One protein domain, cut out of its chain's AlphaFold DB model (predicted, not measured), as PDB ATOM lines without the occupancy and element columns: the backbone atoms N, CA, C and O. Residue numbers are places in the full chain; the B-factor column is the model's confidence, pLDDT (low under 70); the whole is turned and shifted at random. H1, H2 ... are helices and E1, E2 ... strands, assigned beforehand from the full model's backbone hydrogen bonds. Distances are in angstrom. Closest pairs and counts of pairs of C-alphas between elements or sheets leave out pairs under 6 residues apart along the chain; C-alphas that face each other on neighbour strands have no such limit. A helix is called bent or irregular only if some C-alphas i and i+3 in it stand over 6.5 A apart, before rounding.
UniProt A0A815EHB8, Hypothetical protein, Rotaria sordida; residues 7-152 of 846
ATOM      1  N   ASP A   7      25.006  20.544  -3.667       77.88
ATOM      2  CA  ASP A   7      24.449  21.489  -2.707       77.88
ATOM      3  C   ASP A   7      22.948  21.267  -2.515       77.88
ATOM      4  O   ASP A   7      22.517  21.118  -1.371       77.88
ATOM      5  N   LEU A   8      22.179  21.137  -3.602       82.94
ATOM      6  CA  LEU A   8      20.754  20.807  -3.541       82.94
ATOM      7  C   LEU A   8      20.525  19.427  -2.929       82.94
ATOM      8  O   LEU A   8      19.719  19.306  -2.008       82.94
ATOM      9  N   LYS A   9      21.277  18.408  -3.365       84.06
ATOM     10  CA  LYS A   9      21.185  17.043  -2.822       84.06
ATOM     11  C   LYS A   9      21.334  17.044  -1.300       84.06
ATOM     12  O   LYS A   9      20.519  16.438  -0.622       84.06
ATOM     13  N   LYS A  10      22.310  17.777  -0.751       82.25
ATOM     14  CA  LYS A  10      22.516  17.895   0.708       82.25
ATOM     15  C   LYS A  10      21.355  18.565   1.450       82.25
ATOM     16  O   LYS A  10      21.224  18.340   2.647       82.25
ATOM     17  N   GLN A  11      20.566  19.416   0.788       81.56
ATOM     18  CA  GLN A  11      19.405  20.072   1.405       81.56
ATOM     19  C   GLN A  11      18.141  19.208   1.370       81.56
ATOM     20  O   GLN A  11      17.261  19.409   2.204       81.56
ATOM     21  N   VAL A  12      18.031  18.289   0.406       81.94
ATOM     22  CA  VAL A  12      16.826  17.467   0.197       81.94
ATOM     23  C   VAL A  12      17.005  15.998   0.583       81.94
ATOM     24  O   VAL A  12      16.072  15.216   0.418       81.94
ATOM     25  N   ASP A  13      18.194  15.609   1.054       72.81
ATOM     26  CA  ASP A  13      18.502  14.216   1.373       72.81
ATOM     27  C   ASP A  13      17.581  13.687   2.481       72.81
ATOM     28  O   ASP A  13      17.403  14.316   3.527       72.81
ATOM     29  N   GLY A  14      16.977  12.528   2.235       78.81
ATOM     30  CA  GLY A  14      15.954  11.936   3.089       78.81
ATOM     31  C   GLY A  14      15.824  10.433   2.859       78.81
ATOM     32  O   GLY A  14      16.486   9.856   1.993       78.81
ATOM     33  N   LEU A  15      14.964   9.774   3.640       87.62
ATOM     34  CA  LEU A  15      14.735   8.333   3.522       87.62
ATOM     35  C   LEU A  15      14.172   7.989   2.132       87.62
ATOM     36  O   LEU A  15      13.040   8.339   1.811       87.62
ATOM     37  N   THR A  16      14.958   7.271   1.329       89.88
ATOM     38  CA  THR A  16      14.553   6.769   0.007       89.88
ATOM     39  C   THR A  16      14.407   5.255   0.066       89.88
ATOM     40  O   THR A  16      15.348   4.556   0.441       89.88
ATOM     41  N   VAL A  17      13.231   4.745  -0.299       91.19
ATOM     42  CA  VAL A  17      12.893   3.319  -0.219       91.19
ATOM     43  C   VAL A  17      12.076   2.891  -1.432       91.19
ATOM     44  O   VAL A  17      11.180   3.608  -1.873       91.19
ATOM     45  N   LEU A  18      12.392   1.711  -1.964       91.12
ATOM     46  CA  LEU A  18      11.575   1.022  -2.960       91.12
ATOM     47  C   LEU A  18      10.683   0.022  -2.228       91.12
ATOM     48  O   LEU A  18      11.175  -0.724  -1.386       91.12
ATOM     49  N   VAL A  19       9.395   0.014  -2.559       92.69
ATOM     50  CA  VAL A  19       8.395  -0.886  -1.966       92.69
ATOM     51  C   VAL A  19       7.766  -1.766  -3.035       92.69
ATOM     52  O   VAL A  19       7.822  -1.448  -4.227       92.69
ATOM     53  N   SER A  20       7.151  -2.866  -2.610       92.62
ATOM     54  CA  SER A  20       6.397  -3.747  -3.507       92.62
ATOM     55  C   SER A  20       5.243  -2.982  -4.171       92.62
ATOM     56  O   SER A  20       4.562  -2.207  -3.509       92.62
ATOM     57  N   GLY A  21       5.003  -3.187  -5.468       93.44
ATOM     58  CA  GLY A  21       3.994  -2.467  -6.241       93.44
ATOM     59  C   GLY A  21       4.390  -2.258  -7.705       93.44
ATOM     60  O   GLY A  21       5.323  -2.869  -8.230       93.44
ATOM     61  N   GLY A  22       3.676  -1.354  -8.366       92.94
ATOM     62  CA  GLY A  22       3.872  -0.959  -9.755       92.94
ATOM     63  C   GLY A  22       3.003  -1.729 -10.748       92.94
ATOM     64  O   GLY A  22       2.580  -2.867 -10.519       92.94
ATOM     65  N   TYR A  23       2.766  -1.086 -11.887       93.06
ATOM     66  CA  TYR A  23       2.063  -1.655 -13.030       93.06
ATOM     67  C   TYR A  23       3.015  -1.848 -14.209       93.06
ATOM     68  O   TYR A  23       4.011  -1.143 -14.331       93.06
ATOM     69  N   PHE A  24       2.702  -2.785 -15.097       91.25
ATOM     70  CA  PHE A  24       3.202  -2.776 -16.467       91.25
ATOM     71  C   PHE A  24       2.341  -1.842 -17.333       91.25
ATOM     72  O   PHE A  24       1.251  -1.418 -16.943       91.25
ATOM     73  N   PHE A  25       2.809  -1.552 -18.550       86.25
ATOM     74  CA  PHE A  25       2.134  -0.658 -19.500       86.25
ATOM     75  C   PHE A  25       0.689  -1.077 -19.849       86.25
ATOM     76  O   PHE A  25      -0.117  -0.246 -20.267       86.25
ATOM     77  N   ASP A  26       0.357  -2.366 -19.717       85.50
ATOM     78  CA  ASP A  26      -0.973  -2.925 -19.980       85.50
ATOM     79  C   ASP A  26      -1.898  -2.901 -18.749       85.50
ATOM     80  O   ASP A  26      -3.099  -3.159 -18.863       85.50
ATOM     81  N   GLY A  27      -1.369  -2.522 -17.584       87.44
ATOM     82  CA  GLY A  27      -2.081  -2.490 -16.311       87.44
ATOM     83  C   GLY A  27      -2.021  -3.775 -15.499       87.44
ATOM     84  O   GLY A  27      -2.644  -3.829 -14.440       87.44
ATOM     85  N   SER A  28      -1.301  -4.800 -15.956       90.62
ATOM     86  CA  SER A  28      -0.967  -5.940 -15.101       90.62
ATOM     87  C   SER A  28       0.005  -5.515 -13.992       90.62
ATOM     88  O   SER A  28       0.756  -4.552 -14.142       90.62
ATOM     89  N   LEU A  29      -0.039  -6.191 -12.844       92.62
ATOM     90  CA  LEU A  29       0.813  -5.866 -11.696       92.62
ATOM     91  C   LEU A  29       2.255  -6.334 -11.938       92.62
ATOM     92  O   LEU A  29       2.465  -7.465 -12.378       92.62
ATOM     93  N   ILE A  30       3.237  -5.495 -11.587       92.06
ATOM     94  CA  ILE A  30       4.640  -5.920 -11.457       92.06
ATOM     95  C   ILE A  30       4.759  -6.788 -10.202       92.06
ATOM     96  O   ILE A  30       5.087  -7.970 -10.283       92.06
ATOM     97  N   THR A  31       4.422  -6.214  -9.047       91.94
ATOM     98  CA  THR A  31       4.228  -6.920  -7.775       91.94
ATOM     99  C   THR A  31       3.028  -6.330  -7.029       91.94
ATOM    100  O   THR A  31       2.563  -5.230  -7.336       91.94
ATOM    101  N   SER A  32       2.472  -7.080  -6.076       93.38
ATOM    102  CA  SER A  32       1.372  -6.594  -5.236       93.38
ATOM    103  C   SER A  32       1.880  -5.612  -4.182       93.38
ATOM    104  O   SER A  32       2.924  -5.844  -3.577       93.38
ATOM    105  N   LEU A  33       1.108  -4.554  -3.927       94.81
ATOM    106  CA  LEU A  33       1.367  -3.604  -2.845       94.81
ATOM    107  C   LEU A  33       1.266  -4.303  -1.476       94.81
ATOM    108  O   LEU A  33       0.343  -5.091  -1.255       94.81
ATOM    109  N   SER A  34       2.186  -3.998  -0.558       96.62
ATOM    110  CA  SER A  34       2.180  -4.518   0.814       96.62
ATOM    111  C   SER A  34       1.881  -3.403   1.814       96.62
ATOM    112  O   SER A  34       2.734  -2.570   2.117       96.62
ATOM    113  N   ASP A  35       0.663  -3.392   2.357       96.62
ATOM    114  CA  ASP A  35       0.243  -2.367   3.318       96.62
ATOM    115  C   ASP A  35       1.113  -2.358   4.587       96.62
ATOM    116  O   ASP A  35       1.429  -1.295   5.116       96.62
ATOM    117  N   ASP A  36       1.524  -3.534   5.070       96.56
ATOM    118  CA  ASP A  36       2.333  -3.657   6.288       96.56
ATOM    119  C   ASP A  36       3.778  -3.182   6.076       96.56
ATOM    120  O   ASP A  36       4.349  -2.541   6.964       96.56
ATOM    121  N   GLU A  37       4.344  -3.430   4.888       96.62
ATOM    122  CA  GLU A  37       5.639  -2.868   4.472       96.62
ATOM    123  C   GLU A  37       5.580  -1.336   4.522       96.62
ATOM    124  O   GLU A  37       6.416  -0.697   5.163       96.62
ATOM    125  N   ILE A  38       4.533  -0.749   3.931       96.94
ATOM    126  CA  ILE A  38       4.331   0.702   3.897       96.94
ATOM    127  C   ILE A  38       4.152   1.261   5.311       96.94
ATOM    128  O   ILE A  38       4.836   2.218   5.669       96.94
ATOM    129  N   ARG A  39       3.288   0.668   6.146       97.50
ATOM    130  CA  ARG A  39       3.081   1.132   7.533       97.50
ATOM    131  C   ARG A  39       4.377   1.131   8.333       97.50
ATOM    132  O   ARG A  39       4.658   2.094   9.045       97.50
ATOM    133  N   SER A  40       5.175   0.070   8.211       96.31
ATOM    134  CA  SER A  40       6.471  -0.022   8.891       96.31
ATOM    135  C   SER A  40       7.406   1.118   8.479       96.31
ATOM    136  O   SER A  40       8.015   1.759   9.335       96.31
ATOM    137  N   LEU A  41       7.481   1.406   7.178       95.50
ATOM    138  CA  LEU A  41       8.316   2.477   6.634       95.50
ATOM    139  C   LEU A  41       7.836   3.867   7.061       95.50
ATOM    140  O   LEU A  41       8.652   4.709   7.429       95.50
ATOM    141  N   VAL A  42       6.522   4.099   7.082       95.50
ATOM    142  CA  VAL A  42       5.948   5.368   7.550       95.50
ATOM    143  C   VAL A  42       6.281   5.600   9.021       95.50
ATOM    144  O   VAL A  42       6.745   6.682   9.375       95.50
ATOM    145  N   ARG A  43       6.146   4.581   9.877       95.25
ATOM    146  CA  ARG A  43       6.535   4.684  11.296       95.25
ATOM    147  C   ARG A  43       8.023   4.979  11.469       95.25
ATOM    148  O   ARG A  43       8.381   5.782  12.325       95.25
ATOM    149  N   GLN A  44       8.885   4.368  10.654       94.12
ATOM    150  CA  GLN A  44      10.325   4.644  10.659       94.12
ATOM    151  C   GLN A  44      10.639   6.087  10.235       94.12
ATOM    152  O   GLN A  44      11.473   6.745  10.860       94.12
ATOM    153  N   ALA A  45       9.968   6.581   9.193       92.25
ATOM    154  CA  ALA A  45      10.118   7.949   8.712       92.25
ATOM    155  C   ALA A  45       9.687   8.965   9.782       92.25
ATOM    156  O   ALA A  45      10.455   9.866  10.115       92.25
ATOM    157  N   LEU A  46       8.517   8.761  10.398       91.12
ATOM    158  CA  LEU A  46       8.013   9.609  11.484       91.12
ATOM    159  C   LEU A  46       8.939   9.589  12.709       91.12
ATOM    160  O   LEU A  46       9.207  10.631  13.296       91.12
ATOM    161  N   ALA A  47       9.494   8.426  13.065       91.56
ATOM    162  CA  ALA A  47      10.487   8.318  14.138       91.56
ATOM    163  C   ALA A  47      11.800   9.071  13.834       91.56
ATOM    164  O   ALA A  47      12.567   9.353  14.752       91.56
ATOM    165  N   SER A  48      12.046   9.396  12.562       88.62
ATOM    166  CA  SER A  48      13.199  10.167  12.083       88.62
ATOM    167  C   SER A  48      12.854  11.638  11.791       88.62
ATOM    168  O   SER A  48      13.623  12.301  11.101       88.62
ATOM    169  N   ASP A  49      11.713  12.139  12.289       87.81
ATOM    170  CA  ASP A  49      11.221  13.517  12.092       87.81
ATOM    171  C   ASP A  49      10.930  13.874  10.614       87.81
ATOM    172  O   ASP A  49      11.007  15.026  10.185       87.81
ATOM    173  N   ILE A  50      10.584  12.870   9.796       89.06
ATOM    174  CA  ILE A  50      10.202  13.063   8.392       89.06
ATOM    175  C   ILE A  50       8.679  13.190   8.291       89.06
ATOM    176  O   ILE A  50       7.944  12.215   8.442       89.06
ATOM    177  N   HIS A  51       8.217  14.398   7.963       89.19
ATOM    178  CA  HIS A  51       6.793  14.741   7.837       89.19
ATOM    179  C   HIS A  51       6.334  15.024   6.399       89.19
ATOM    180  O   HIS A  51       5.157  15.301   6.171       89.19
ATOM    181  N   SER A  52       7.235  14.980   5.416       91.75
ATOM    182  CA  SER A  52       6.904  15.188   4.001       91.75
ATOM    183  C   SER A  52       7.234  13.932   3.208       91.75
ATOM    184  O   SER A  52       8.382  13.501   3.166       91.75
ATOM    185  N   PHE A  53       6.215  13.344   2.591       94.25
ATOM    186  CA  PHE A  53       6.294  12.102   1.838       94.25
ATOM    187  C   PHE A  53       6.088  12.379   0.353       94.25
ATOM    188  O   PHE A  53       5.179  13.115  -0.039       94.25
ATOM    189  N   CYS A  54       6.909  11.749  -0.476       95.31
ATOM    190  CA  CYS A  54       6.772  11.730  -1.924       95.31
ATOM    191  C   CYS A  54       6.549  10.279  -2.361       95.31
ATOM    192  O   CYS A  54       7.339   9.409  -2.003       95.31
ATOM    193  N   VAL A  55       5.474  10.013  -3.105       97.06
ATOM    194  CA  VAL A  55       5.142   8.669  -3.597       97.06
ATOM    195  C   VAL A  55       5.171   8.683  -5.119       97.06
ATOM    196  O   VAL A  55       4.400   9.414  -5.740       97.06
ATOM    197  N   CYS A  56       6.048   7.863  -5.701       96.25
ATOM    198  CA  CYS A  56       6.224   7.729  -7.145       96.25
ATOM    199  C   CYS A  56       6.012   6.272  -7.575       96.25
ATOM    200  O   CYS A  56       6.833   5.407  -7.280       96.25
ATOM    201  N   GLY A  57       4.904   5.996  -8.263       95.19
ATOM    202  CA  GLY A  57       4.571   4.677  -8.801       95.19
ATOM    203  C   GLY A  57       4.895   4.541 -10.290       95.19
ATOM    204  O   GLY A  57       4.772   5.496 -11.057       95.19
ATOM    205  N   VAL A  58       5.259   3.330 -10.713       94.38
ATOM    206  CA  VAL A  58       5.445   2.980 -12.132       94.38
ATOM    207  C   VAL A  58       4.079   2.933 -12.832       94.38
ATOM    208  O   VAL A  58       3.177   2.221 -12.390       94.38
ATOM    209  N   PHE A  59       3.934   3.706 -13.911       92.69
ATOM    210  CA  PHE A  59       2.698   4.006 -14.649       92.69
ATOM    211  C   PHE A  59       1.590   4.687 -13.826       92.69
ATOM    212  O   PHE A  59       0.426   4.691 -14.243       92.69
ATOM    213  N   SER A  60       1.927   5.338 -12.707       93.69
ATOM    214  CA  SER A  60       0.934   6.035 -11.880       93.69
ATOM    215  C   SER A  60       0.167   7.174 -12.575       93.69
ATOM    216  O   SER A  60      -1.019   7.307 -12.269       93.69
ATOM    217  N   PRO A  61       0.719   7.924 -13.563       90.06
ATOM    218  CA  PRO A  61      -0.069   8.899 -14.329       90.06
ATOM    219  C   PRO A  61      -1.256   8.274 -15.069       90.06
ATOM    220  O   PRO A  61      -2.278   8.919 -15.269       90.06
ATOM    221  N   CYS A  62      -1.132   7.001 -15.461       88.19
ATOM    222  CA  CYS A  62      -2.199   6.253 -16.123       88.19
ATOM    223  C   CYS A  62      -3.095   5.501 -15.122       88.19
ATOM    224  O   CYS A  62      -4.272   5.274 -15.406       88.19
ATOM    225  N   ARG A  63      -2.530   5.057 -13.990       90.38
ATOM    226  CA  ARG A  63      -3.182   4.219 -12.969       90.38
ATOM    227  C   ARG A  63      -2.763   4.662 -11.558       90.38
ATOM    228  O   ARG A  63      -1.799   4.135 -11.004       90.38
ATOM    229  N   PRO A  64      -3.459   5.651 -10.977       93.19
ATOM    230  CA  PRO A  64      -3.020   6.301  -9.742       93.19
ATOM    231  C   PRO A  64      -3.384   5.538  -8.461       93.19
ATOM    232  O   PRO A  64      -3.029   5.965  -7.364       93.19
ATOM    233  N   ASP A  65      -4.108   4.426  -8.567       95.38
ATOM    234  CA  ASP A  65      -4.758   3.740  -7.450       95.38
ATOM    235  C   ASP A  65      -3.774   3.238  -6.380       95.38
ATOM    236  O   ASP A  65      -4.056   3.359  -5.187       95.38
ATOM    237  N   GLN A  66      -2.584   2.762  -6.764       96.62
ATOM    238  CA  GLN A  66      -1.566   2.363  -5.786       96.62
ATOM    239  C   GLN A  66      -0.953   3.560  -5.051       96.62
ATOM    240  O   GLN A  66      -0.784   3.498  -3.836       96.62
ATOM    241  N   GLU A  67      -0.679   4.672  -5.742       97.50
ATOM    242  CA  GLU A  67      -0.224   5.903  -5.079       97.50
ATOM    243  C   GLU A  67      -1.283   6.420  -4.097       97.50
ATOM    244  O   GLU A  67      -0.969   6.795  -2.966       97.50
ATOM    245  N   GLN A  68      -2.556   6.382  -4.497       97.38
ATOM    246  CA  GLN A  68      -3.682   6.757  -3.643       97.38
ATOM    247  C   GLN A  68      -3.803   5.840  -2.418       97.38
ATOM    248  O   GLN A  68      -4.044   6.337  -1.313       97.38
ATOM    249  N   ARG A  69      -3.579   4.527  -2.577       97.44
ATOM    250  CA  ARG A  69      -3.569   3.573  -1.458       97.44
ATOM    251  C   ARG A  69      -2.426   3.853  -0.484       97.44
ATOM    252  O   ARG A  69      -2.673   3.909   0.718       97.44
ATOM    253  N   VAL A  70      -1.214   4.100  -0.981       97.75
ATOM    254  CA  VAL A  70      -0.066   4.492  -0.142       97.75
ATOM    255  C   VAL A  70      -0.382   5.781   0.624       97.75
ATOM    256  O   VAL A  70      -0.193   5.834   1.836       97.75
ATOM    257  N   ALA A  71      -0.938   6.800  -0.040       97.31
ATOM    258  CA  ALA A  71      -1.342   8.039   0.626       97.31
ATOM    259  C   ALA A  71      -2.408   7.819   1.703       97.31
ATOM    260  O   ALA A  71      -2.379   8.487   2.734       97.31
ATOM    261  N   GLN A  72      -3.357   6.908   1.480       97.56
ATOM    262  CA  GLN A  72      -4.335   6.547   2.499       97.56
ATOM    263  C   GLN A  72      -3.646   5.952   3.733       97.56
ATOM    264  O   GLN A  72      -3.918   6.403   4.840       97.56
ATOM    265  N   ILE A  73      -2.717   5.011   3.545       97.44
ATOM    266  CA  ILE A  73      -1.973   4.376   4.643       97.44
ATOM    267  C   ILE A  73      -1.139   5.405   5.415       97.44
ATOM    268  O   ILE A  73      -1.156   5.410   6.641       97.44
ATOM    269  N   ILE A  74      -0.456   6.318   4.718       96.75
ATOM    270  CA  ILE A  74       0.305   7.394   5.370       96.75
ATOM    271  C   ILE A  74      -0.620   8.244   6.262       96.75
ATOM    272  O   ILE A  74      -0.267   8.531   7.403       96.75
ATOM    273  N   ARG A  75      -1.823   8.596   5.779       95.50
ATOM    274  CA  ARG A  75      -2.820   9.357   6.561       95.50
ATOM    275  C   ARG A  75      -3.408   8.570   7.733       95.50
ATOM    276  O   ARG A  75      -3.796   9.183   8.723       95.50
ATOM    277  N   GLU A  76      -3.515   7.246   7.613       96.31
ATOM    278  CA  GLU A  76      -3.937   6.360   8.709       96.31
ATOM    279  C   GLU A  76      -2.908   6.364   9.856       96.31
ATOM    280  O   GLU A  76      -3.301   6.293  11.019       96.31
ATOM    281  N   GLU A  77      -1.611   6.480   9.546       95.62
ATOM    282  CA  GLU A  77      -0.527   6.509  10.541       95.62
ATOM    283  C   GLU A  77      -0.295   7.908  11.145       95.62
ATOM    284  O   GLU A  77       0.040   8.017  12.326       95.62
ATOM    285  N   SER A  78      -0.481   8.988  10.376       91.19
ATOM    286  CA  SER A  78      -0.417  10.364  10.889       91.19
ATOM    287  C   SER A  78      -1.242  11.339  10.048       91.19
ATOM    288  O   SER A  78      -1.169  11.348   8.821       91.19
ATOM    289  N   SER A  79      -1.990  12.222  10.714       87.00
ATOM    290  CA  SER A  79      -2.702  13.333  10.069       87.00
ATOM    291  C   SER A  79      -1.838  14.584   9.870       87.00
ATOM    292  O   SER A  79      -2.243  15.481   9.132       87.00
ATOM    293  N   ASP A  80      -0.656  14.649  10.493       87.06
ATOM    294  CA  ASP A  80       0.237  15.814  10.482       87.06
ATOM    295  C   ASP A  80       1.425  15.613   9.530       87.06
ATOM    296  O   ASP A  80       2.593  15.562   9.927       87.06
ATOM    297  N   VAL A  81       1.102  15.400   8.253       90.06
ATOM    298  CA  VAL A  81       2.071  15.083   7.196       90.06
ATOM    299  C   VAL A  81       1.681  15.722   5.865       90.06
ATOM    300  O   VAL A  81       0.503  15.863   5.525       90.06
ATOM    301  N   PHE A  82       2.683  16.062   5.061       91.69
ATOM    302  CA  PHE A  82       2.509  16.413   3.658       91.69
ATOM    303  C   PHE A  82       2.698  15.167   2.796       91.69
ATOM    304  O   PHE A  82       3.662  14.431   2.968       91.69
ATOM    305  N   ILE A  83       1.789  14.932   1.848       95.12
ATOM    306  CA  ILE A  83       1.865  13.793   0.923       95.12
ATOM    307  C   ILE A  83       1.785  14.308  -0.504       95.12
ATOM    308  O   ILE A  83       0.755  14.853  -0.911       95.12
ATOM    309  N   THR A  84       2.876  14.163  -1.238       96.69
ATOM    310  CA  THR A  84       2.974  14.464  -2.660       96.69
ATOM    311  C   THR A  84       2.818  13.172  -3.452       96.69
ATOM    312  O   THR A  84       3.576  12.224  -3.244       96.69
ATOM    313  N   LEU A  85       1.843  13.149  -4.358       97.25
ATOM    314  CA  LEU A  85       1.612  12.044  -5.282       97.25
ATOM    315  C   LEU A  85       2.104  12.438  -6.668       97.25
ATOM    316  O   LEU A  85       1.726  13.487  -7.192       97.25
ATOM    317  N   SER A  86       2.963  11.608  -7.244       95.56
ATOM    318  CA  SER A  86       3.678  11.964  -8.463       95.56
ATOM    319  C   SER A  86       2.746  12.100  -9.673       95.56
ATOM    320  O   SER A  86       2.942  13.000 -10.495       95.56
ATOM    321  N   HIS A  87       1.679  11.291  -9.732       92.81
ATOM    322  CA  HIS A  87       0.695  11.329 -10.821       92.81
ATOM    323  C   HIS A  87      -0.093  12.644 -10.902       92.81
ATOM    324  O   HIS A  87      -0.639  12.962 -11.955       92.81
ATOM    325  N   GLU A  88      -0.176  13.406  -9.803       90.81
ATOM    326  CA  GLU A  88      -0.878  14.694  -9.774       90.81
ATOM    327  C   GLU A  88      -0.010  15.845 -10.312       90.81
ATOM    328  O   GLU A  88      -0.531  16.923 -10.595       90.81
ATOM    329  N   ILE A  89       1.310  15.641 -10.442       88.38
ATOM    330  CA  ILE A  89       2.269  16.699 -10.795       88.38
ATOM    331  C   ILE A  89       2.696  16.616 -12.255       88.38
ATOM    332  O   ILE A  89       2.727  17.637 -12.946       88.38
ATOM    333  N   ALA A  90       3.085  15.426 -12.714       88.31
ATOM    334  CA  ALA A  90       3.646  15.263 -14.046       88.31
ATOM    335  C   ALA A  90       3.320  13.907 -14.677       88.31
ATOM    336  O   ALA A  90       2.890  12.961 -14.018       88.31
ATOM    337  N   GLY A  91       3.522  13.851 -15.991       86.69
ATOM    338  CA  GLY A  91       3.203  12.710 -16.838       86.69
ATOM    339  C   GLY A  91       4.231  11.575 -16.813       86.69
ATOM    340  O   GLY A  91       5.064  11.462 -15.907       86.69
ATOM    341  N   LEU A  92       4.192  10.723 -17.839       86.19
ATOM    342  CA  LEU A  92       5.144   9.614 -18.003       86.19
ATOM    343  C   LEU A  92       6.606  10.103 -18.081       86.19
ATOM    344  O   LEU A  92       6.901  11.139 -18.690       86.19
ATOM    345  N   GLY A  93       7.513   9.315 -17.500       88.94
ATOM    346  CA  GLY A  93       8.920   9.640 -17.253       88.94
ATOM    347  C   GLY A  93       9.216   9.584 -15.756       88.94
ATOM    348  O   GLY A  93       9.020  10.574 -15.057       88.94
ATOM    349  N   LEU A  94       9.652   8.423 -15.255       92.06
ATOM    350  CA  LEU A  94       9.720   8.133 -13.820       92.06
ATOM    351  C   LEU A  94      10.726   9.023 -13.092       92.06
ATOM    352  O   LEU A  94      10.377   9.594 -12.069       92.06
ATOM    353  N   ILE A  95      11.948   9.166 -13.614       92.25
ATOM    354  CA  ILE A  95      12.997   9.960 -12.951       92.25
ATOM    355  C   ILE A  95      12.651  11.445 -12.968       92.25
ATOM    356  O   ILE A  95      12.801  12.132 -11.963       92.25
ATOM    357  N   GLU A  96      12.189  11.961 -14.103       92.06
ATOM    358  CA  GLU A  96      11.799  13.362 -14.224       92.06
ATOM    359  C   GLU A  96      10.597  13.696 -13.331       92.06
ATOM    360  O   GLU A  96      10.587  14.743 -12.674       92.06
ATOM    361  N   ARG A  97       9.620  12.783 -13.259       93.62
ATOM    362  CA  ARG A  97       8.444  12.902 -12.393       93.62
ATOM    363  C   ARG A  97       8.813  12.769 -10.914       93.62
ATOM    364  O   ARG A  97       8.320  13.539 -10.091       93.62
ATOM    365  N   GLU A  98       9.701  11.842 -10.568       94.19
ATOM    366  CA  GLU A  98      10.252  11.702  -9.219       94.19
ATOM    367  C   GLU A  98      10.953  12.994  -8.794       94.19
ATOM    368  O   GLU A  98      10.641  13.544  -7.737       94.19
ATOM    369  N   ASN A  99      11.823  13.538  -9.649       93.88
ATOM    370  CA  ASN A  99      12.578  14.749  -9.347       93.88
ATOM    371  C   ASN A  99      11.660  15.927  -9.002       93.88
ATOM    372  O   ASN A  99      11.838  16.583  -7.975       93.88
ATOM    373  N   VAL A 100      10.658  16.187  -9.845       93.06
ATOM    374  CA  VAL A 100       9.732  17.302  -9.626       93.06
ATOM    375  C   VAL A 100       8.818  17.067  -8.420       93.06
ATOM    376  O   VAL A 100       8.456  18.019  -7.731       93.06
ATOM    377  N   SER A 101       8.504  15.808  -8.108       94.94
ATOM    378  CA  SER A 101       7.708  15.438  -6.934       94.94
ATOM    379  C   SER A 101       8.488  15.619  -5.628       94.94
ATOM    380  O   SER A 101       7.926  16.120  -4.651       94.94
ATOM    381  N   ILE A 102       9.791  15.308  -5.623       94.00
ATOM    382  CA  ILE A 102      10.702  15.609  -4.507       94.00
ATOM    383  C   ILE A 102      10.794  17.125  -4.305       94.00
ATOM    384  O   ILE A 102      10.524  17.606  -3.205       94.00
ATOM    385  N   LEU A 103      11.081  17.891  -5.369       92.50
ATOM    386  CA  LEU A 103      11.128  19.360  -5.301       92.50
ATOM    387  C   LEU A 103       9.822  19.934  -4.743       92.50
ATOM    388  O   LEU A 103       9.840  20.781  -3.850       92.50
ATOM    389  N   ASN A 104       8.684  19.431  -5.222       93.62
ATOM    390  CA  ASN A 104       7.383  19.835  -4.724       93.62
ATOM    391  C   ASN A 104       7.240  19.551  -3.225       93.62
ATOM    392  O   ASN A 104       6.931  20.467  -2.468       93.62
ATOM    393  N   ALA A 105       7.516  18.317  -2.785       92.69
ATOM    394  CA  ALA A 105       7.425  17.904  -1.384       92.69
ATOM    395  C   ALA A 105       8.284  18.771  -0.445       92.69
ATOM    396  O   ALA A 105       7.824  19.120   0.646       92.69
ATOM    397  N   CYS A 106       9.480  19.175  -0.879       90.25
ATOM    398  CA  CYS A 106      10.362  20.068  -0.121       90.25
ATOM    399  C   CYS A 106       9.820  21.505  -0.011       90.25
ATOM    400  O   CYS A 106      10.060  22.184   0.987       90.25
ATOM    401  N   LEU A 107       9.071  21.982  -1.009       90.69
ATOM    402  CA  LEU A 107       8.577  23.364  -1.069       90.69
ATOM    403  C   LEU A 107       7.232  23.580  -0.364       90.69
ATOM    404  O   LEU A 107       6.903  24.718  -0.017       90.69
ATOM    405  N   ARG A 108       6.454  22.520  -0.114       90.81
ATOM    406  CA  ARG A 108       5.112  22.627   0.493       90.81
ATOM    407  C   ARG A 108       5.069  23.381   1.825       90.81
ATOM    408  O   ARG A 108       4.188  24.230   1.965       90.81
ATOM    409  N   PRO A 109       5.998  23.177   2.783       86.81
ATOM    410  CA  PRO A 109       5.983  23.945   4.029       86.81
ATOM    411  C   PRO A 109       6.152  25.456   3.799       86.81
ATOM    412  O   PRO A 109       5.490  26.270   4.442       86.81
ATOM    413  N   LEU A 110       7.015  25.855   2.857       87.50
ATOM    414  CA  LEU A 110       7.185  27.261   2.485       87.50
ATOM    415  C   LEU A 110       5.941  27.807   1.773       87.50
ATOM    416  O   LEU A 110       5.508  28.919   2.082       87.50
ATOM    417  N   ALA A 111       5.348  27.021   0.873       90.88
ATOM    418  CA  ALA A 111       4.127  27.384   0.162       90.88
ATOM    419  C   ALA A 111       2.965  27.627   1.132       90.88
ATOM    420  O   ALA A 111       2.328  28.675   1.064       90.88
ATOM    421  N   LEU A 112       2.758  26.728   2.101       89.62
ATOM    422  CA  LEU A 112       1.735  26.874   3.138       89.62
ATOM    423  C   LEU A 112       1.898  28.182   3.921       89.62
ATOM    424  O   LEU A 112       0.930  28.918   4.101       89.62
ATOM    425  N   ARG A 113       3.124  28.499   4.360       88.00
ATOM    426  CA  ARG A 113       3.414  29.755   5.074       88.00
ATOM    427  C   ARG A 113       3.110  30.979   4.219       88.00
ATOM    428  O   ARG A 113       2.453  31.904   4.685       88.00
ATOM    429  N   THR A 114       3.578  30.960   2.976       90.12
ATOM    430  CA  THR A 114       3.446  32.087   2.047       90.12
ATOM    431  C   THR A 114       1.983  32.337   1.696       90.12
ATOM    432  O   THR A 114       1.527  33.476   1.750       90.12
ATOM    433  N   MET A 115       1.225  31.279   1.397       89.06
ATOM    434  CA  MET A 115      -0.188  31.401   1.045       89.06
ATOM    435  C   MET A 115      -1.042  31.829   2.239       89.06
ATOM    436  O   MET A 115      -1.861  32.726   2.087       89.06
ATOM    437  N   ARG A 116      -0.795  31.301   3.447       86.62
ATOM    438  CA  ARG A 116      -1.491  31.774   4.659       86.62
ATOM    439  C   ARG A 116      -1.224  33.252   4.941       86.62
ATOM    440  O   ARG A 116      -2.143  33.976   5.307       86.62
ATOM    441  N   ALA A 117       0.018  33.707   4.773       88.44
ATOM    442  CA  ALA A 117       0.350  35.122   4.930       88.44
ATOM    443  C   ALA A 117      -0.376  35.993   3.891       88.44
ATOM    444  O   ALA A 117      -0.855  37.074   4.225       88.44
ATOM    445  N   LEU A 118      -0.501  35.502   2.652       87.94
ATOM    446  CA  LEU A 118      -1.251  36.170   1.591       87.94
ATOM    447  C   LEU A 118      -2.753  36.255   1.910       87.94
ATOM    448  O   LEU A 118      -3.335  37.326   1.758       87.94
ATOM    449  N   GLU A 119      -3.363  35.173   2.402       84.12
ATOM    450  CA  GLU A 119      -4.770  35.164   2.840       84.12
ATOM    451  C   GLU A 119      -5.014  36.128   3.998       84.12
ATOM    452  O   GLU A 119      -6.004  36.848   3.996       84.12
ATOM    453  N   GLN A 120      -4.106  36.181   4.976       85.44
ATOM    454  CA  GLN A 120      -4.223  37.090   6.123       85.44
ATOM    455  C   GLN A 120      -4.058  38.564   5.737       85.44
ATOM    456  O   GLN A 120      -4.595  39.439   6.416       85.44
ATOM    457  N   ALA A 121      -3.307  38.846   4.671       88.56
ATOM    458  CA  ALA A 121      -3.098  40.200   4.172       88.56
ATOM    459  C   ALA A 121      -4.287  40.733   3.349       88.56
ATOM    460  O   ALA A 121      -4.350  41.938   3.093       88.56
ATOM    461  N   LEU A 122      -5.214  39.866   2.929       86.81
ATOM    462  CA  LEU A 122      -6.353  40.211   2.080       86.81
ATOM    463  C   LEU A 122      -7.689  40.011   2.820       86.81
ATOM    464  O   LEU A 122      -7.797  39.162   3.701       86.81
ATOM    465  N   PRO A 123      -8.742  40.777   2.478       84.94
ATOM    466  CA  PRO A 123     -10.087  40.493   2.964       84.94
ATOM    467  C   PRO A 123     -10.540  39.078   2.556       84.94
ATOM    468  O   PRO A 123     -10.330  38.689   1.402       84.94
ATOM    469  N   PRO A 124     -11.192  38.315   3.453       75.50
ATOM    470  CA  PRO A 124     -11.557  36.915   3.216       75.50
ATOM    471  C   PRO A 124     -12.575  36.709   2.079       75.50
ATOM    472  O   PRO A 124     -12.787  35.580   1.638       75.50
ATOM    473  N   GLU A 125     -13.223  37.776   1.607       76.12
ATOM    474  CA  GLU A 125     -14.164  37.786   0.482       76.12
ATOM    475  C   GLU A 125     -13.507  37.858  -0.892       76.12
ATOM    476  O   GLU A 125     -14.193  37.667  -1.898       76.12
ATOM    477  N   ILE A 126     -12.203  38.121  -0.956       80.94
ATOM    478  CA  ILE A 126     -11.485  38.221  -2.223       80.94
ATOM    479  C   ILE A 126     -10.914  36.844  -2.581       80.94
ATOM    480  O   ILE A 126     -10.001  36.374  -1.902       80.94
ATOM    481  N   PRO A 127     -11.402  36.188  -3.650       77.94
ATOM    482  CA  PRO A 127     -10.798  34.952  -4.112       77.94
ATOM    483  C   PRO A 127      -9.410  35.247  -4.686       77.94
ATOM    484  O   PRO A 127      -9.231  36.168  -5.485       77.94
ATOM    485  N   VAL A 128      -8.434  34.438  -4.290       84.75
ATOM    486  CA  VAL A 128      -7.041  34.588  -4.708       84.75
ATOM    487  C   VAL A 128      -6.657  33.421  -5.603       84.75
ATOM    488  O   VAL A 128      -6.850  32.256  -5.254       84.75
ATOM    489  N   PHE A 129      -6.081  33.761  -6.751       88.50
ATOM    490  CA  PHE A 129      -5.531  32.814  -7.704       88.50
ATOM    491  C   PHE A 129      -4.075  33.144  -7.984       88.50
ATOM    492  O   PHE A 129      -3.676  34.310  -7.976       88.50
ATOM    493  N   LEU A 130      -3.301  32.105  -8.265       90.69
ATOM    494  CA  LEU A 130      -1.916  32.205  -8.694       90.69
ATOM    495  C   LEU A 130      -1.781  31.692 -10.121       90.69
ATOM    496  O   LEU A 130      -2.584  30.888 -10.586       90.69
ATOM    497  N   THR A 131      -0.760  32.162 -10.822       90.50
ATOM    498  CA  THR A 131      -0.475  31.754 -12.197       90.50
ATOM    499  C   THR A 131       0.527  30.604 -12.236       90.50
ATOM    500  O   THR A 131       1.493  30.584 -11.474       90.50
ATOM    501  N   GLN A 132       0.306  29.667 -13.151       87.81
ATOM    502  CA  GLN A 132       1.161  28.520 -13.436       87.81
ATOM    503  C   GLN A 132       2.211  28.842 -14.500       87.81
ATOM    504  O   GLN A 132       2.084  29.803 -15.260       87.81
ATOM    505  N   ASN A 133       3.204  27.964 -14.625       81.38
ATOM    506  CA  ASN A 133       4.243  28.013 -15.656       81.38
ATOM    507  C   ASN A 133       3.666  28.055 -17.084       81.38
ATOM    508  O   ASN A 133       4.164  28.780 -17.938       81.38
ATOM    509  N   ASN A 134       2.575  27.338 -17.347       76.56
ATOM    510  CA  ASN A 134       1.902  27.286 -18.653       76.56
ATOM    511  C   ASN A 134       0.888  28.436 -18.883       76.56
ATOM    512  O   ASN A 134       0.159  28.424 -19.876       76.56
ATOM    513  N   GLY A 135       0.807  29.414 -17.970       78.56
ATOM    514  CA  GLY A 135      -0.076  30.577 -18.101       78.56
ATOM    515  C   GLY A 135      -1.527  30.318 -17.696       78.56
ATOM    516  O   GLY A 135      -2.423  31.054 -18.121       78.56
ATOM    517  N   THR A 136      -1.779  29.272 -16.905       85.44
ATOM    518  CA  THR A 136      -3.105  28.962 -16.354       85.44
ATOM    519  C   THR A 136      -3.189  29.295 -14.866       85.44
ATOM    520  O   THR A 136      -2.204  29.704 -14.262       85.44
ATOM    521  N   LEU A 137      -4.368  29.170 -14.258       90.00
ATOM    522  CA  LEU A 137      -4.609  29.535 -12.859       90.00
ATOM    523  C   LEU A 137      -4.518  28.334 -11.900       90.00
ATOM    524  O   LEU A 137      -4.815  27.201 -12.280       90.00
ATOM    525  N   LEU A 138      -4.131  28.600 -10.651       87.88
ATOM    526  CA  LEU A 138      -4.216  27.719  -9.480       87.88
ATOM    527  C   LEU A 138      -4.983  28.429  -8.369       87.88
ATOM    528  O   LEU A 138      -4.780  29.624  -8.141       87.88
ATOM    529  N   SER A 139      -5.805  27.685  -7.633       86.88
ATOM    530  CA  SER A 139      -6.298  28.146  -6.334       86.88
ATOM    531  C   SER A 139      -5.182  28.136  -5.279       86.88
ATOM    532  O   SER A 139      -4.123  27.533  -5.478       86.88
ATOM    533  N   ILE A 140      -5.427  28.757  -4.122       87.12
ATOM    534  CA  ILE A 140      -4.502  28.692  -2.981       87.12
ATOM    535  C   ILE A 140      -4.241  27.247  -2.537       87.12
ATOM    536  O   ILE A 140      -3.081  26.866  -2.394       87.12
ATOM    537  N   ASP A 141      -5.286  26.426  -2.370       85.81
ATOM    538  CA  ASP A 141      -5.131  25.019  -1.971       85.81
ATOM    539  C   ASP A 141      -4.244  24.254  -2.961       85.81
ATOM    540  O   ASP A 141      -3.289  23.576  -2.574       85.81
ATOM    541  N   GLN A 142      -4.485  24.452  -4.260       87.94
ATOM    542  CA  GLN A 142      -3.659  23.846  -5.295       87.94
ATOM    543  C   GLN A 142      -2.219  24.368  -5.261       87.94
ATOM    544  O   GLN A 142      -1.302  23.577  -5.443       87.94
ATOM    545  N   CYS A 143      -1.985  25.654  -4.987       90.62
ATOM    546  CA  CYS A 143      -0.632  26.202  -4.861       90.62
ATOM    547  C   CYS A 143       0.113  25.664  -3.627       90.62
ATOM    548  O   CYS A 143       1.327  25.482  -3.679       90.62
ATOM    549  N   ILE A 144      -0.586  25.389  -2.521       90.69
ATOM    550  CA  ILE A 144      -0.002  24.748  -1.332       90.69
ATOM    551  C   ILE A 144       0.350  23.289  -1.633       90.69
ATOM    552  O   ILE A 144       1.368  22.778  -1.159       90.69
ATOM    553  N   ARG A 145      -0.493  22.599  -2.408       91.19
ATOM    554  CA  ARG A 145      -0.261  21.213  -2.829       91.19
ATOM    555  C   ARG A 145       0.833  21.097  -3.888       91.19
ATOM    556  O   ARG A 145       1.627  20.163  -3.805       91.19
ATOM    557  N   PHE A 146       0.894  22.039  -4.828       91.88
ATOM    558  CA  PHE A 146       1.722  21.985  -6.036       91.88
ATOM    559  C   PHE A 146       2.542  23.268  -6.288       91.88
ATOM    560  O   PHE A 146       2.475  23.830  -7.387       91.88
ATOM    561  N   PRO A 147       3.336  23.772  -5.320       92.19
ATOM    562  CA  PRO A 147       4.109  25.005  -5.511       92.19
ATOM    563  C   PRO A 147       5.071  24.962  -6.706       92.19
ATOM    564  O   PRO A 147       5.369  25.997  -7.302       92.19
ATOM    565  N   VAL A 148       5.523  23.768  -7.097       90.88
ATOM    566  CA  VAL A 148       6.446  23.551  -8.223       90.88
ATOM    567  C   VAL A 148       5.891  24.053  -9.568       90.88
ATOM    568  O   VAL A 148       6.643  24.423 -10.470       90.88
ATOM    569  N   LEU A 149       4.564  24.139  -9.699       87.81
ATOM    570  CA  LEU A 149       3.889  24.628 -10.904       87.81
ATOM    571  C   LEU A 149       3.962  26.156 -11.067       87.81
ATOM    572  O   LEU A 149       3.415  26.678 -12.037       87.81
ATOM    573  N   THR A 150       4.623  26.870 -10.147       87.75
ATOM    574  CA  THR A 150       4.727  28.343 -10.151       87.75
ATOM    575  C   THR A 150       6.130  28.884 -10.472       87.75
ATOM    576  O   THR A 150       6.297  30.101 -10.558       87.75
ATOM    577  N   PHE A 151       7.121  28.006 -10.702       80.56
ATOM    578  CA  PHE A 151       8.539  28.332 -10.953       80.56
ATOM    579  C   PHE A 151       8.807  29.418 -12.001       80.56
ATOM    580  O   PHE A 151       9.703  30.236 -11.813       80.56
ATOM    581  N   ALA A 152       8.061  29.425 -13.099       75.94
ATOM    582  CA  ALA A 152       8.301  30.275 -14.262       75.94
ATOM    583  C   ALA A 152       7.003  30.901 -14.796       75.94
ATOM    584  O   ALA A 152       6.828  31.075 -16.000       75.94
TER     585      ALA A 152
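AT A GLANCE: This is residues 7 to 152 of the 846 residues of the protein "Hypothetical protein" of Rotaria sordida (UniProt A0A815EHB8). The model has two lobes, with the bent helix H4 running from one into the other. In the larger lobe a small parallel sheet, E1 beside E2, is the core, with H3 over one face, arm H4a over the other and H2 packed on H3; in the smaller lobe arm H4b lies side by side with H5, next to the hairpin of E3 and E4, while H6 packs on H4a between the lobes. Residues 13 to 34, with no named element, run along the rim of the larger lobe, and residues 120 to 126 stick out at the far end of the smaller one. The printed part has 146 residues, in the order H1 H2 E1 H3 E2 H4 E3 E4 H5 H6, and is mostly helix. It is compact, with a radius of gyration of the C-alphas of 16.4 A and spans of 50 by 36 by 34 A.

HOW THE PARTS SIT: H1 is residues 7 to 12, H2 residues 35 to 47, E1 residues 52 to 55, H3 residues 65 to 77 and E2 residues 82 to 85. H2 and H3 touch, closest at the C-alphas of Val 42 and Ile 74, 6.4 A apart, at a steep tilt of 49 degrees, the same way. E1 and E2 are parallel at 15 degrees, with N 53 and O 82 2.8 A apart, within hydrogen-bond range. E1, H3 and E2 form a strand-helix-strand unit, two parallel neighbour strands with a helix between them, with a right-handed crossover. The closest C-alphas of H3 and E2 are Glu 67 and Leu 85, 6.4 A. H4, residues 94 to 121, was assigned as one helix by its hydrogen bonds but is bent: C-alphas 106 and 109 are 7.2 A apart. Its arms H4a, residues 94 to 106, and H4b, residues 109 to 121, stand at a steep tilt of 50 degrees. The closest C-alphas of E2 and H4a are Thr 84 and Ala 105, 5.8 A. H1 and H4a are close but not clearly touching, with the C-alphas of Val 12 and Cys 106 closest at 7.0 A. E3, residues 129 to 131, and E4, residues 137 to 139, form an antiparallel hairpin, with N 138 and O 130 2.8 A apart, within hydrogen-bond range. H5, residues 140 to 145, touches H4b with residues 111 to 115 of H4b alone, at a shallow tilt of 9 degrees, opposite ways; the closest C-alphas are Ala 111 and Ile 144, 5.1 A. H6, residues 147 to 150, touches H4a with residues 100 to 104 of H4a alone, closest at the C-alphas of Asn 104 and Val 148, 5.2 A. Every O i to N i+4 pair is within hydrogen-bond range in H1, H2, H3, H4a, H4b and H5; H6 is too short for such a pair.

IN THESE COORDINATES: H1 begins at C-alpha 7, (24.449, 21.489, -2.707). From first to last C-alpha H2 is 18.3 A, H3 18.7 A, H4a 18.2 A and H4b 18.6 A. H4b ends at C-alpha 121, (-3.098, 40.200, 4.172), and H6 at C-alpha 150, (4.727, 28.343, -10.151).

THE WHOLE: The two C-alphas farthest apart are those of Ile 30 and Pro 123, 50.8 A. The printed part has no cut, and its one long link is H1 to H2, with 22 residues. The mean pLDDT of the printed part is 90.2, and no printed residue is under 70.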